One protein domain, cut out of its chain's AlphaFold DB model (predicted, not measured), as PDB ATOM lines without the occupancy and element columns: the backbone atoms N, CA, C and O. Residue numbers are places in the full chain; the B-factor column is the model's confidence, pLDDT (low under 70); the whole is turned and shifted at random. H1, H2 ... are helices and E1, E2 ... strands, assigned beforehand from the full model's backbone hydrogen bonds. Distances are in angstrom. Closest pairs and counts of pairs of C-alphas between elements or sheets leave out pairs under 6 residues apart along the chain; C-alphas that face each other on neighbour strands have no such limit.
ATOM      1  N   LEU A  22     132.930 184.310 143.787       41.16
ATOM      2  CA  LEU A  22     132.252 184.405 145.067       41.16
ATOM      3  C   LEU A  22     131.425 185.693 145.043       41.16
ATOM      4  O   LEU A  22     131.917 186.775 145.365       41.16
ATOM      5  N   ILE A  23     130.166 185.594 144.620       41.72
ATOM      6  CA  ILE A  23     129.218 186.699 144.773       41.72
ATOM      7  C   ILE A  23     128.771 186.707 146.233       41.72
ATOM      8  O   ILE A  23     127.705 186.208 146.575       41.72
ATOM      9  N   ILE A  24     129.598 187.276 147.117       42.44
ATOM     10  CA  ILE A  24     129.124 187.675 148.442       42.44
ATOM     11  C   ILE A  24     128.240 188.901 148.218       42.44
ATOM     12  O   ILE A  24     128.711 190.040 148.243       42.44
ATOM     13  N   SER A  25     126.947 188.680 147.992       40.66
ATOM     14  CA  SER A  25     125.963 189.744 148.149       40.66
ATOM     15  C   SER A  25     125.953 190.121 149.628       40.66
ATOM     16  O   SER A  25     125.258 189.506 150.435       40.66
ATOM     17  N   ARG A  26     126.775 191.107 150.013       41.97
ATOM     18  CA  ARG A  26     126.630 191.780 151.303       41.97
ATOM     19  C   ARG A  26     125.229 192.376 151.318       41.97
ATOM     20  O   ARG A  26     124.997 193.402 150.689       41.97
ATOM     21  N   THR A  27     124.331 191.686 152.019       45.66
ATOM     22  CA  THR A  27     123.040 192.173 152.506       45.66
ATOM     23  C   THR A  27     122.216 192.898 151.442       45.66
ATOM     24  O   THR A  27     122.342 194.111 151.260       45.66
ATOM     25  N   CYS A  28     121.272 192.194 150.804       40.94
ATOM     26  CA  CYS A  28     120.078 192.907 150.361       40.94
ATOM     27  C   CYS A  28     119.500 193.537 151.631       40.94
ATOM     28  O   CYS A  28     119.265 192.818 152.598       40.94
ATOM     29  N   ALA A  29     119.335 194.858 151.675       40.94
ATOM     30  CA  ALA A  29     119.015 195.625 152.886       40.94
ATOM     31  C   ALA A  29     117.675 195.251 153.574       40.94
ATOM     32  O   ALA A  29     117.240 195.932 154.497       40.94
ATOM     33  N   HIS A  30     117.024 194.174 153.129       43.41
ATOM     34  CA  HIS A  30     115.777 193.632 153.651       43.41
ATOM     35  C   HIS A  30     115.823 192.118 153.952       43.41
ATOM     36  O   HIS A  30     114.951 191.617 154.650       43.41
ATOM     37  N   PHE A  31     116.848 191.390 153.487       46.97
ATOM     38  CA  PHE A  31     116.953 189.937 153.643       46.97
ATOM     39  C   PHE A  31     118.367 189.565 154.083       46.97
ATOM     40  O   PHE A  31     119.347 189.826 153.382       46.97
ATOM     41  N   ASN A  32     118.483 188.947 155.259       54.97
ATOM     42  CA  ASN A  32     119.739 188.425 155.797       54.97
ATOM     43  C   ASN A  32     120.147 187.133 155.060       54.97
ATOM     44  O   ASN A  32     120.201 186.061 155.655       54.97
ATOM     45  N   MET A  33     120.349 187.221 153.742       58.16
ATOM     46  CA  MET A  33     120.658 186.088 152.875       58.16
ATOM     47  C   MET A  33     122.031 186.267 152.233       58.16
ATOM     48  O   MET A  33     122.266 187.220 151.489       58.16
ATOM     49  N   THR A  34     122.932 185.328 152.520       64.06
ATOM     50  CA  THR A  34     124.239 185.208 151.864       64.06
ATOM     51  C   THR A  34     124.188 184.020 150.911       64.06
ATOM     52  O   THR A  34     123.820 182.924 151.321       64.06
ATOM     53  N   LEU A  35     124.560 184.219 149.647       66.88
ATOM     54  CA  LEU A  35     124.577 183.160 148.637       66.88
ATOM     55  C   LEU A  35     126.014 182.882 148.193       66.88
ATOM     56  O   LEU A  35     126.784 183.812 147.971       66.88
ATOM     57  N   ILE A  36     126.370 181.609 148.039       69.44
ATOM     58  CA  ILE A  36     127.659 181.181 147.486       69.44
ATOM     59  C   ILE A  36     127.398 180.301 146.268       69.44
ATOM     60  O   ILE A  36     126.782 179.243 146.385       69.44
ATOM     61  N   MET A  37     127.886 180.723 145.100       67.50
ATOM     62  CA  MET A  37     127.879 179.895 143.892       67.50
ATOM     63  C   MET A  37     129.148 179.056 143.828       67.50
ATOM     64  O   MET A  37     130.255 179.588 143.924       67.50
ATOM     65  N   VAL A  38     128.986 177.747 143.651       66.62
ATOM     66  CA  VAL A  38     130.099 176.797 143.598       66.62
ATOM     67  C   VAL A  38     130.131 176.103 142.247       66.62
ATOM     68  O   VAL A  38     129.133 175.514 141.831       66.62
ATOM     69  N   PHE A  39     131.295 176.143 141.599       68.69
ATOM     70  CA  PHE A  39     131.609 175.342 140.423       68.69
ATOM     71  C   PHE A  39     132.999 174.710 140.576       68.69
ATOM     72  O   PHE A  39     133.986 175.403 140.816       68.69
ATOM     73  N   ASP A  40     133.091 173.386 140.437       61.84
ATOM     74  CA  ASP A  40     134.381 172.697 140.377       61.84
ATOM     75  C   ASP A  40     135.013 172.901 138.992       61.84
ATOM     76  O   ASP A  40     134.602 172.294 138.000       61.84
ATOM     77  N   VAL A  53     138.939 170.842 124.852       78.44
ATOM     78  CA  VAL A  53     137.616 171.463 124.777       78.44
ATOM     79  C   VAL A  53     136.829 170.786 123.660       78.44
ATOM     80  O   VAL A  53     137.348 170.556 122.566       78.44
ATOM     81  N   SER A  54     135.588 170.407 123.948       83.69
ATOM     82  CA  SER A  54     134.698 169.831 122.941       83.69
ATOM     83  C   SER A  54     134.132 170.934 122.039       83.69
ATOM     84  O   SER A  54     134.287 172.116 122.308       83.69
ATOM     85  N   ARG A  55     133.479 170.568 120.933       86.00
ATOM     86  CA  ARG A  55     132.707 171.533 120.117       86.00
ATOM     87  C   ARG A  55     131.231 171.603 120.505       86.00
ATOM     88  O   ARG A  55     130.506 172.461 120.021       86.00
ATOM     89  N   GLN A  56     130.788 170.644 121.304       89.31
ATOM     90  CA  GLN A  56     129.412 170.460 121.739       89.31
ATOM     91  C   GLN A  56     129.404 170.073 123.220       89.31
ATOM     92  O   GLN A  56     130.417 169.539 123.701       89.31
ATOM     93  N   PRO A  57     128.290 170.307 123.935       89.56
ATOM     94  CA  PRO A  57     128.138 169.811 125.294       89.56
ATOM     95  C   PRO A  57     128.397 168.307 125.353       89.56
ATOM     96  O   PRO A  57     128.036 167.560 124.442       89.56
ATOM     97  N   LEU A  58     129.028 167.869 126.432       85.56
ATOM     98  CA  LEU A  58     129.245 166.453 126.687       85.56
ATOM     99  C   LEU A  58     127.913 165.773 127.022       85.56
ATOM    100  O   LEU A  58     127.057 166.370 127.668       85.56
ATOM    101  N   SER A  59     127.764 164.507 126.635       84.69
ATOM    102  CA  SER A  59     126.635 163.665 127.066       84.69
ATOM    103  C   SER A  59     126.867 163.058 128.452       84.69
ATOM    104  O   SER A  59     125.921 162.752 129.171       84.69
ATOM    105  N   GLU A  60     128.134 162.905 128.840       79.19
ATOM    106  CA  GLU A  60     128.556 162.348 130.122       79.19
ATOM    107  C   GLU A  60     129.666 163.206 130.722       79.19
ATOM    108  O   GLU A  60     130.593 163.644 130.034       79.19
ATOM    109  N   THR A  61     129.598 163.429 132.031       72.75
ATOM    110  CA  THR A  61     130.699 164.038 132.775       72.75
ATOM    111  C   THR A  61     131.623 162.939 133.286       72.75
ATOM    112  O   THR A  61     131.187 161.826 133.586       72.75
ATOM    113  N   ARG A  62     132.919 163.235 133.440       62.81
ATOM    114  CA  ARG A  62     133.839 162.354 134.180       62.81
ATOM    115  C   ARG A  62     133.494 162.420 135.674       62.81
ATOM    116  O   ARG A  62     134.162 163.077 136.462       62.81
ATOM    117  N   GLY A  63     132.401 161.760 136.049       51.72
ATOM    118  CA  GLY A  63     131.669 161.918 137.308       51.72
ATOM    119  C   GLY A  63     132.314 161.331 138.569       51.72
ATOM    120  O   GLY A  63     131.597 161.059 139.531       51.72
ATOM    121  N   LYS A  64     133.636 161.118 138.605       46.66
ATOM    122  CA  LYS A  64     134.318 160.522 139.773       46.66
ATOM    123  C   LYS A  64     135.424 161.366 140.409       46.66
ATOM    124  O   LYS A  64     135.732 161.134 141.570       46.66
ATOM    125  N   GLU A  65     135.952 162.381 139.733       53.00
ATOM    126  CA  GLU A  65     137.010 163.245 140.278       53.00
ATOM    127  C   GLU A  65     136.589 164.715 140.239       53.00
ATOM    128  O   GLU A  65     136.977 165.438 139.323       53.00
ATOM    129  N   ARG A  66     135.775 165.147 141.213       58.78
ATOM    130  CA  ARG A  66     135.730 166.523 141.765       58.78
ATOM    131  C   ARG A  66     134.461 166.780 142.550       58.78
ATOM    132  O   ARG A  66     133.482 167.314 142.045       58.78
ATOM    133  N   ARG A  67     134.501 166.377 143.813       62.34
ATOM    134  CA  ARG A  67     133.649 166.955 144.859       62.34
ATOM    135  C   ARG A  67     134.472 167.694 145.907       62.34
ATOM    136  O   ARG A  67     133.906 168.312 146.787       62.34
ATOM    137  N   LEU A  68     135.801 167.681 145.774       68.75
ATOM    138  CA  LEU A  68     136.725 168.223 146.768       68.75
ATOM    139  C   LEU A  68     136.438 169.690 147.079       68.75
ATOM    140  O   LEU A  68     136.503 170.079 148.241       68.75
ATOM    141  N   PHE A  69     136.108 170.498 146.067       71.88
ATOM    142  CA  PHE A  69     135.830 171.903 146.309       71.88
ATOM    143  C   PHE A  69     134.436 172.127 146.905       71.88
ATOM    144  O   PHE A  69     134.291 172.900 147.855       71.88
ATOM    145  N   LEU A  70     133.416 171.434 146.392       76.50
ATOM    146  CA  LEU A  70     132.074 171.485 146.967       76.50
ATOM    147  C   LEU A  70     132.073 171.029 148.435       76.50
ATOM    148  O   LEU A  70     131.532 171.733 149.283       76.50
ATOM    149  N   ASP A  71     132.728 169.910 148.743       79.56
ATOM    150  CA  ASP A  71     132.846 169.353 150.092       79.56
ATOM    151  C   ASP A  71     133.594 170.323 151.021       79.56
ATOM    152  O   ASP A  71     133.107 170.634 152.106       79.56
ATOM    153  N   ALA A  72     134.719 170.894 150.575       79.50
ATOM    154  CA  ALA A  72     135.439 171.914 151.343       79.50
ATOM    155  C   ALA A  72     134.580 173.164 151.600       79.50
ATOM    156  O   ALA A  72     134.602 173.720 152.698       79.50
ATOM    157  N   THR A  73     133.789 173.591 150.612       76.12
ATOM    158  CA  THR A  73     132.876 174.730 150.772       76.12
ATOM    159  C   THR A  73     131.787 174.420 151.793       76.12
ATOM    160  O   THR A  73     131.489 175.264 152.636       76.12
ATOM    161  N   TRP A  74     131.227 173.207 151.770       83.25
ATOM    162  CA  TRP A  74     130.258 172.765 152.773       83.25
ATOM    163  C   TRP A  74     130.841 172.779 154.186       83.25
ATOM    164  O   TRP A  74     130.176 173.262 155.099       83.25
ATOM    165  N   GLU A  75     132.074 172.306 154.376       84.94
ATOM    166  CA  GLU A  75     132.735 172.328 155.688       84.94
ATOM    167  C   GLU A  75     132.980 173.753 156.203       84.94
ATOM    168  O   GLU A  75     132.810 174.025 157.391       84.94
ATOM    169  N   ILE A  76     133.320 174.691 155.315       80.38
ATOM    170  CA  ILE A  76     133.457 176.106 155.682       80.38
ATOM    171  C   ILE A  76     132.095 176.681 156.073       80.38
ATOM    172  O   ILE A  76     131.968 177.271 157.145       80.38
ATOM    173  N   VAL A  77     131.072 176.478 155.239       79.12
ATOM    174  CA  VAL A  77     129.725 177.031 155.445       79.12
ATOM    175  C   VAL A  77     129.081 176.513 156.731       79.12
ATOM    176  O   VAL A  77     128.456 177.295 157.442       79.12
ATOM    177  N   LYS A  78     129.288 175.240 157.092       83.38
ATOM    178  CA  LYS A  78     128.816 174.672 158.370       83.38
ATOM    179  C   LYS A  78     129.336 175.424 159.598       83.38
ATOM    180  O   LYS A  78     128.652 175.460 160.614       83.38
ATOM    181  N   ASN A  79     130.528 176.011 159.504       82.06
ATOM    182  CA  ASN A  79     131.178 176.727 160.600       82.06
ATOM    183  C   ASN A  79     130.918 178.244 160.572       82.06
ATOM    184  O   ASN A  79     131.445 178.976 161.411       82.06
ATOM    185  N   MET A  80     130.128 178.745 159.617       79.50
ATOM    186  CA  MET A  80     129.785 180.165 159.530       79.50
ATOM    187  C   MET A  80     128.641 180.520 160.485       79.50
ATOM    188  O   MET A  80     127.668 179.789 160.628       79.50
ATOM    189  N   THR A  81     128.732 181.693 161.111       77.31
ATOM    190  CA  THR A  81     127.685 182.232 161.998       77.31
ATOM    191  C   THR A  81     126.530 182.890 161.241       77.31
ATOM    192  O   THR A  81     125.457 183.096 161.802       77.31
ATOM    193  N   VAL A  82     126.750 183.242 159.973       73.00
ATOM    194  CA  VAL A  82     125.755 183.859 159.089       73.00
ATOM    195  C   VAL A  82     125.079 182.758 158.269       73.00
ATOM    196  O   VAL A  82     125.790 181.897 157.751       73.00
ATOM    197  N   PRO A  83     123.743 182.775 158.101       73.88
ATOM    198  CA  PRO A  83     123.063 181.822 157.236       73.88
ATOM    199  C   PRO A  83     123.522 182.001 155.784       73.88
ATOM    200  O   PRO A  83     123.382 183.077 155.192       73.88
ATOM    201  N   VAL A  84     124.069 180.927 155.217       76.38
ATOM    202  CA  VAL A  84     124.540 180.885 153.833       76.38
ATOM    203  C   VAL A  84     123.781 179.817 153.062       76.38
ATOM    204  O   VAL A  84     123.665 178.675 153.505       76.38
ATOM    205  N   THR A  85     123.309 180.172 151.874       79.50
ATOM    206  CA  THR A  85     122.778 179.219 150.902       79.50
ATOM    207  C   THR A  85     123.840 178.916 149.852       79.50
ATOM    208  O   THR A  85     124.465 179.823 149.301       79.50
ATOM    209  N   ILE A  86     124.052 177.632 149.563       79.31
ATOM    210  CA  ILE A  86     124.967 177.193 148.507       79.31
ATOM    211  C   ILE A  86     124.163 176.894 147.247       79.31
ATOM    212  O   ILE A  86     123.294 176.024 147.246       79.31
ATOM    213  N   LEU A  87     124.505 177.581 146.160       81.62
ATOM    214  CA  LEU A  87     124.008 177.293 144.825       81.62
ATOM    215  C   LEU A  87     125.046 176.444 144.081       81.62
ATOM    216  O   LEU A  87     126.066 176.941 143.598       81.62
ATOM    217  N   ASN A  88     124.796 175.137 144.022       83.06
ATOM    218  CA  ASN A  88     125.677 174.189 143.350       83.06
ATOM    219  C   ASN A  88     125.391 174.151 141.840       83.06
ATOM    220  O   ASN A  88     124.462 173.482 141.390       83.06
ATOM    221  N   ILE A  89     126.229 174.834 141.062       81.44
ATOM    222  CA  ILE A  89     126.179 174.874 139.591       81.44
ATOM    223  C   ILE A  89     127.250 173.976 138.948       81.44
ATOM    224  O   ILE A  89     127.402 173.969 137.721       81.44
ATOM    225  N   THR A  90     127.983 173.190 139.751       77.12
ATOM    226  CA  THR A  90     129.053 172.292 139.292       77.12
ATOM    227  C   THR A  90     128.552 171.306 138.243       77.12
ATOM    228  O   THR A  90     129.179 171.161 137.198       77.12
ATOM    229  N   SER A  91     127.412 170.649 138.493       80.31
ATOM    230  CA  SER A  91     126.888 169.603 137.601       80.31
ATOM    231  C   SER A  91     126.610 170.146 136.199       80.31
ATOM    232  O   SER A  91     127.145 169.633 135.222       80.31
ATOM    233  N   MET A  92     125.855 171.246 136.103       84.75
ATOM    234  CA  MET A  92     125.532 171.888 134.827       84.75
ATOM    235  C   MET A  92     126.795 172.347 134.092       84.75
ATOM    236  O   MET A  92     126.940 172.113 132.894       84.75
ATOM    237  N   SER A  93     127.729 172.966 134.816       82.69
ATOM    238  CA  SER A  93     128.969 173.488 134.235       82.69
ATOM    239  C   SER A  93     129.882 172.367 133.721       82.69
ATOM    240  O   SER A  93     130.545 172.531 132.701       82.69
ATOM    241  N   ALA A  94     129.873 171.194 134.362       80.00
ATOM    242  CA  ALA A  94     130.710 170.058 133.981       80.00
ATOM    243  C   ALA A  94     130.378 169.471 132.595       80.00
ATOM    244  O   ALA A  94     131.253 168.878 131.964       80.00
ATOM    245  N   PHE A  95     129.152 169.650 132.092       85.19
ATOM    246  CA  PHE A  95     128.775 169.229 130.735       85.19
ATOM    247  C   PHE A  95     129.245 170.201 129.646       85.19
ATOM    248  O   PHE A  95     129.218 169.865 128.464       85.19
ATOM    249  N   ARG A  96     129.662 171.414 130.014       87.50
ATOM    250  CA  ARG A  96     129.881 172.520 129.076       87.50
ATOM    251  C   ARG A  96     131.351 172.705 128.704       87.50
ATOM    252  O   ARG A  96     131.806 173.828 128.533       87.50
ATOM    253  N   SER A  97     132.122 171.624 128.540       83.31
ATOM    254  CA  SER A  97     133.540 171.751 128.155       83.31
ATOM    255  C   SER A  97     133.765 172.483 126.827       83.31
ATOM    256  O   SER A  97     134.874 172.936 126.561       83.31
ATOM    257  N   ASP A  98     132.726 172.593 126.002       85.56
ATOM    258  CA  ASP A  98     132.702 173.330 124.741       85.56
ATOM    259  C   ASP A  98     132.638 174.848 124.881       85.56
ATOM    260  O   ASP A  98     132.911 175.558 123.920       85.56
ATOM    261  N   ALA A  99     132.277 175.355 126.056       87.44
ATOM    262  CA  ALA A  99     132.134 176.786 126.291       87.44
ATOM    263  C   ALA A  99     133.391 177.433 126.900       87.44
ATOM    264  O   ALA A  99     133.362 178.615 127.236       87.44
ATOM    265  N   HIS A 100     134.486 176.685 127.055       83.19
ATOM    266  CA  HIS A 100     135.769 177.227 127.500       83.19
ATOM    267  C   HIS A 100     136.539 177.907 126.366       83.19
ATOM    268  O   HIS A 100     136.457 177.491 125.212       83.19
ATOM    269  N   VAL A 101     137.365 178.897 126.722       83.12
ATOM    270  CA  VAL A 101     138.258 179.596 125.776       83.12
ATOM    271  C   VAL A 101     139.225 178.614 125.094       83.12
ATOM    272  O   VAL A 101     139.501 178.704 123.897       83.12
ATOM    273  N   GLY A 102     139.729 177.626 125.834       79.19
ATOM    274  CA  GLY A 102     140.638 176.606 125.329       79.19
ATOM    275  C   GLY A 102     141.885 177.231 124.706       79.19
ATOM    276  O   GLY A 102     142.600 178.005 125.333       79.19
ATOM    277  N   LYS A 103     142.169 176.892 123.448       77.44
ATOM    278  CA  LYS A 103     143.334 177.424 122.720       77.44
ATOM    279  C   LYS A 103     143.095 178.791 122.072       77.44
ATOM    280  O   LYS A 103     144.029 179.338 121.503       77.44
ATOM    281  N   TRP A 104     141.882 179.338 122.148       75.00
ATOM    282  CA  TRP A 104     141.532 180.639 121.565       75.00
ATOM    283  C   TRP A 104     141.857 181.826 122.486       75.00
ATOM    284  O   TRP A 104     141.240 182.878 122.384       75.00
ATOM    285  N   ASN A 105     142.831 181.666 123.385       71.94
ATOM    286  CA  ASN A 105     143.360 182.756 124.199       71.94
ATOM    287  C   ASN A 105     144.467 183.492 123.425       71.94
ATOM    288  O   ASN A 105     145.253 182.834 122.742       71.94
ATOM    289  N   ASP A 106     144.546 184.820 123.549       67.19
ATOM    290  CA  ASP A 106     145.428 185.725 122.796       67.19
ATOM    291  C   ASP A 106     146.917 185.324 122.878       67.19
ATOM    292  O   ASP A 106     147.693 185.827 123.690       67.19
ATOM    293  N   ASN A 107     147.332 184.413 121.994       62.59
ATOM    294  CA  ASN A 107     148.708 183.944 121.797       62.59
ATOM    295  C   ASN A 107     149.363 183.244 123.003       62.59
ATOM    296  O   ASN A 107     150.591 183.173 123.093       62.59
ATOM    297  N   SER A 108     148.570 182.672 123.911       69.88
ATOM    298  CA  SER A 108     149.106 181.833 124.985       69.88
ATOM    299  C   SER A 108     149.452 180.429 124.458       69.88
ATOM    300  O   SER A 108     148.583 179.759 123.897       69.88
ATOM    301  N   PRO A 109     150.674 179.907 124.693       68.50
ATOM    302  CA  PRO A 109     150.998 178.508 124.395       68.50
ATOM    303  C   PRO A 109     150.256 177.524 125.317       68.50
ATOM    304  O   PRO A 109     150.280 176.315 125.089       68.50
ATOM    305  N   ILE A 110     149.617 178.038 126.372       74.12
ATOM    306  CA  ILE A 110     148.853 177.289 127.366       74.12
ATOM    307  C   ILE A 110     147.363 177.476 127.081       74.12
ATOM    308  O   ILE A 110     146.882 178.610 127.011       74.12
ATOM    309  N   ALA A 111     146.644 176.360 126.945       73.81
ATOM    310  CA  ALA A 111     145.195 176.367 126.796       73.81
ATOM    311  C   ALA A 111     144.510 176.862 128.081       73.81
ATOM    312  O   ALA A 111     144.860 176.446 129.185       73.81
ATOM    313  N   ASP A 112     143.518 177.729 127.919       74.75
ATOM    314  CA  ASP A 112     142.726 178.308 128.992       74.75
ATOM    315  C   ASP A 112     141.438 177.513 129.226       74.75
ATOM    316  O   ASP A 112     140.482 177.558 128.456       74.75
ATOM    317  N   CYS A 113     141.422 176.768 130.320       73.56
ATOM    318  CA  CYS A 113     140.332 175.870 130.697       73.56
ATOM    319  C   CYS A 113     139.596 176.384 131.941       73.56
ATOM    320  O   CYS A 113     138.792 175.665 132.533       73.56
ATOM    321  N   SER A 114     139.934 177.604 132.362       74.56
ATOM    322  CA  SER A 114     139.397 178.257 133.549       74.56
ATOM    323  C   SER A 114     138.424 179.369 133.169       74.56
ATOM    324  O   SER A 114     137.502 179.671 133.923       74.56
ATOM    325  N   HIS A 115     138.599 179.968 131.992       77.75
ATOM    326  CA  HIS A 115     137.694 180.986 131.483       77.75
ATOM    327  C   HIS A 115     136.681 180.404 130.496       77.75
ATOM    328  O   HIS A 115     136.893 179.362 129.865       77.75
ATOM    329  N   TRP A 116     135.557 181.103 130.386       80.38
ATOM    330  CA  TRP A 116     134.454 180.780 129.492       80.38
ATOM    331  C   TRP A 116     134.360 181.830 128.395       80.38
ATOM    332  O   TRP A 116     134.616 183.010 128.639       80.38
ATOM    333  N   CYS A 117     133.944 181.404 127.210       82.50
ATOM    334  CA  CYS A 117     133.538 182.313 126.152       82.50
ATOM    335  C   CYS A 117     132.237 183.033 126.540       82.50
ATOM    336  O   CYS A 117     131.371 182.454 127.204       82.50
ATOM    337  N   LEU A 118     132.106 184.284 126.092       84.00
ATOM    338  CA  LEU A 118     130.883 185.077 126.198       84.00
ATOM    339  C   LEU A 118     130.354 185.415 124.791       84.00
ATOM    340  O   LEU A 118     131.165 185.744 123.920       84.00
ATOM    341  N   PRO A 119     129.028 185.366 124.561       87.38
ATOM    342  CA  PRO A 119     127.990 184.898 125.491       87.38
ATOM    343  C   PRO A 119     128.103 183.386 125.772       87.38
ATOM    344  O   PRO A 119     128.596 182.631 124.932       87.38
ATOM    345  N   GLY A 120     127.678 182.927 126.954       85.19
ATOM    346  CA  GLY A 120     127.867 181.531 127.344       85.19
ATOM    347  C   GLY A 120     127.434 181.150 128.760       85.19
ATOM    348  O   GLY A 120     126.452 181.638 129.309       85.19
ATOM    349  N   VAL A 121     128.168 180.208 129.352       84.94
ATOM    350  CA  VAL A 121     127.844 179.600 130.657       84.94
ATOM    351  C   VAL A 121     127.716 180.620 131.802       84.94
ATOM    352  O   VAL A 121     126.779 180.472 132.589       84.94
ATOM    353  N   PRO A 122     128.554 181.674 131.891       84.50
ATOM    354  CA  PRO A 122     128.383 182.709 132.910       84.50
ATOM    355  C   PRO A 122     127.043 183.453 132.834       84.50
ATOM    356  O   PRO A 122     126.514 183.833 133.876       84.50
ATOM    357  N   ASP A 123     126.460 183.614 131.643       82.50
ATOM    358  CA  ASP A 123     125.148 184.253 131.498       82.50
ATOM    359  C   ASP A 123     124.061 183.386 132.143       82.50
ATOM    360  O   ASP A 123     123.224 183.879 132.894       82.50
ATOM    361  N   MET A 124     124.135 182.064 131.965       86.56
ATOM    362  CA  MET A 124     123.206 181.137 132.614       86.56
ATOM    363  C   MET A 124     123.347 181.135 134.142       86.56
ATOM    364  O   MET A 124     122.352 181.004 134.849       86.56
ATOM    365  N   TRP A 125     124.559 181.312 134.675       85.56
ATOM    366  CA  TRP A 125     124.750 181.481 136.120       85.56
ATOM    367  C   TRP A 125     124.063 182.743 136.641       85.56
ATOM    368  O   TRP A 125     123.442 182.696 137.702       85.56
ATOM    369  N   ASN A 126     124.130 183.842 135.884       82.88
ATOM    370  CA  ASN A 126     123.443 185.085 136.229       82.88
ATOM    371  C   ASN A 126     121.921 184.905 136.229       82.88
ATOM    372  O   ASN A 126     121.265 185.373 137.157       82.88
ATOM    373  N   GLU A 127     121.364 184.183 135.254       85.94
ATOM    374  CA  GLU A 127     119.924 183.894 135.206       85.94
ATOM    375  C   GLU A 127     119.462 183.011 136.376       85.94
ATOM    376  O   GLU A 127     118.434 183.289 136.997       85.94
ATOM    377  N   ILE A 128     120.230 181.973 136.740       84.06
ATOM    378  CA  ILE A 128     119.911 181.124 137.904       84.06
ATOM    379  C   ILE A 128     119.997 181.944 139.193       84.06
ATOM    380  O   ILE A 128     119.124 181.835 140.054       84.06
ATOM    381  N   LEU A 129     121.030 182.777 139.328       80.50
ATOM    382  CA  LEU A 129     121.191 183.674 140.465       80.50
ATOM    383  C   LEU A 129     120.009 184.635 140.584       80.50
ATOM    384  O   LEU A 129     119.425 184.755 141.658       80.50
ATOM    385  N   LEU A 130     119.654 185.310 139.491       81.19
ATOM    386  CA  LEU A 130     118.544 186.252 139.460       81.19
ATOM    387  C   LEU A 130     117.231 185.551 139.809       81.19
ATOM    388  O   LEU A 130     116.488 186.045 140.650       81.19
ATOM    389  N   SER A 131     116.991 184.372 139.236       85.62
ATOM    390  CA  SER A 131     115.834 183.541 139.567       85.62
ATOM    391  C   SER A 131     115.800 183.225 141.062       85.62
ATOM    392  O   SER A 131     114.793 183.472 141.715       85.62
ATOM    393  N   PHE A 132     116.909 182.754 141.638       81.12
ATOM    394  CA  PHE A 132     116.984 182.448 143.067       81.12
ATOM    395  C   PHE A 132     116.687 183.680 143.930       81.12
ATOM    396  O   PHE A 132     115.935 183.594 144.891       81.12
ATOM    397  N   LEU A 133     117.227 184.845 143.571       76.06
ATOM    398  CA  LEU A 133     116.977 186.087 144.300       76.06
ATOM    399  C   LEU A 133     115.523 186.565 144.188       76.06
ATOM    400  O   LEU A 133     115.023 187.150 145.141       76.06
ATOM    401  N   LEU A 134     114.856 186.332 143.054       79.44
ATOM    402  CA  LEU A 134     113.464 186.735 142.831       79.44
ATOM    403  C   LEU A 134     112.453 185.776 143.467       79.44
ATOM    404  O   LEU A 134     111.426 186.234 143.951       79.44
ATOM    405  N   TYR A 135     112.727 184.470 143.465       76.38
ATOM    406  CA  TYR A 135     111.836 183.453 144.039       76.38
ATOM    407  C   TYR A 135     112.023 183.246 145.550       76.38
ATOM    408  O   TYR A 135     111.214 182.554 146.163       76.38
ATOM    409  N   GLN A 136     113.074 183.819 146.145       63.22
ATOM    410  CA  GLN A 136     113.276 183.838 147.598       63.22
ATOM    411  C   GLN A 136     112.738 185.124 148.270       63.22
ATOM    412  O   GLN A 136     112.933 185.298 149.476       63.22
ATOM    413  N   LEU A 137     112.102 186.016 147.494       48.34
ATOM    414  CA  LEU A 137     111.230 187.104 147.966       48.34
ATOM    415  C   LEU A 137     109.823 186.564 148.248       48.34
ATOM    416  O   LEU A 137     109.207 187.067 149.213       48.34
TER     417      LEU A 137
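This is residues 22 to 40 and 53 to 137 of the 137 residues of an uncharacterized protein of Manihot esculenta (UniProt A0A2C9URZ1). Look first for a narrow two-strand ribbon, E1 beside E2, lying between two helices, H1 on one side and H3 on the other, with the short helix H2 following E2. A small hairpin, E3 with E4, makes a separate piece toward one end of the long axis, and the whole is loosely put together. The printed part has 104 residues with three named helices and four named strands, in the order E1 H1 E2 H2 E3 E4 H3; E1 and E2 form a parallel sheet, E3 and E4 an antiparallel one. The class is mixed, helices and strands, with under half of the residues, 49, in named elements. The whole is loose, with a radius of gyration of the C-alphas of 16.0 A, and elongated, spanning 46 by 28 by 27 A.

Start at Leu 22; residues 22 to 33 hold no named element. Find C-alpha 34 at (124.239, 185.208, 151.864), where strand E1 begins, residues 34 to 38, 13.2 A long. After the cut, residues 53 to 67 hold no named element; then helix H1, residues 68 to 78, runs 15.5 A from C-alpha 68 at (136.725, 168.223, 146.768). Strand E2, residues 84 to 88, is 12.5 A long, and helix H2, residues 90 to 94, 6.0 A. Strand E3 is residues 100 to 102, 5.4 A, and strand E4 residues 112 to 116, 8.6 A. Helix H3, residues 121 to 135, is 21.2 A long and ends at C-alpha 135, (111.836, 183.453, 144.039).

Between E1 and E2, parallel at 24 degrees, look for N 87 and O 36, 2.8 A apart, and N 36 and O 85, 2.9 A, within hydrogen-bond range. The closest C-alphas of H1 and E2 are those of Val 77 and Val 84, 6.7 A. E1 and H3 are near each other, while H1 and H3 are apart. H2 and H3 are close but not clearly touching: their closest C-alphas, of Ser 93 and Val 121, are 7.2 A apart. E3 and E4 form a hairpin, antiparallel at 147 degrees, with N 102 and O 112 2.7 A apart, within hydrogen-bond range. In H1, H2 and H3 every O i to N i+4 pair is within hydrogen-bond range.

The two C-alphas farthest apart, of His 30 and Pro 109, are 48.2 A apart. Residues 41 to 52 are not printed, and C-alphas 40 and 53 are 16.0 A apart across the cut. Of the links that are printed whole, E3 to E4 is short and the others are tight. The mean pLDDT of the printed part is 73.2; look for values under 70 at residues 22 to 40, 62 to 68, 106 to 109 and 136 to 137.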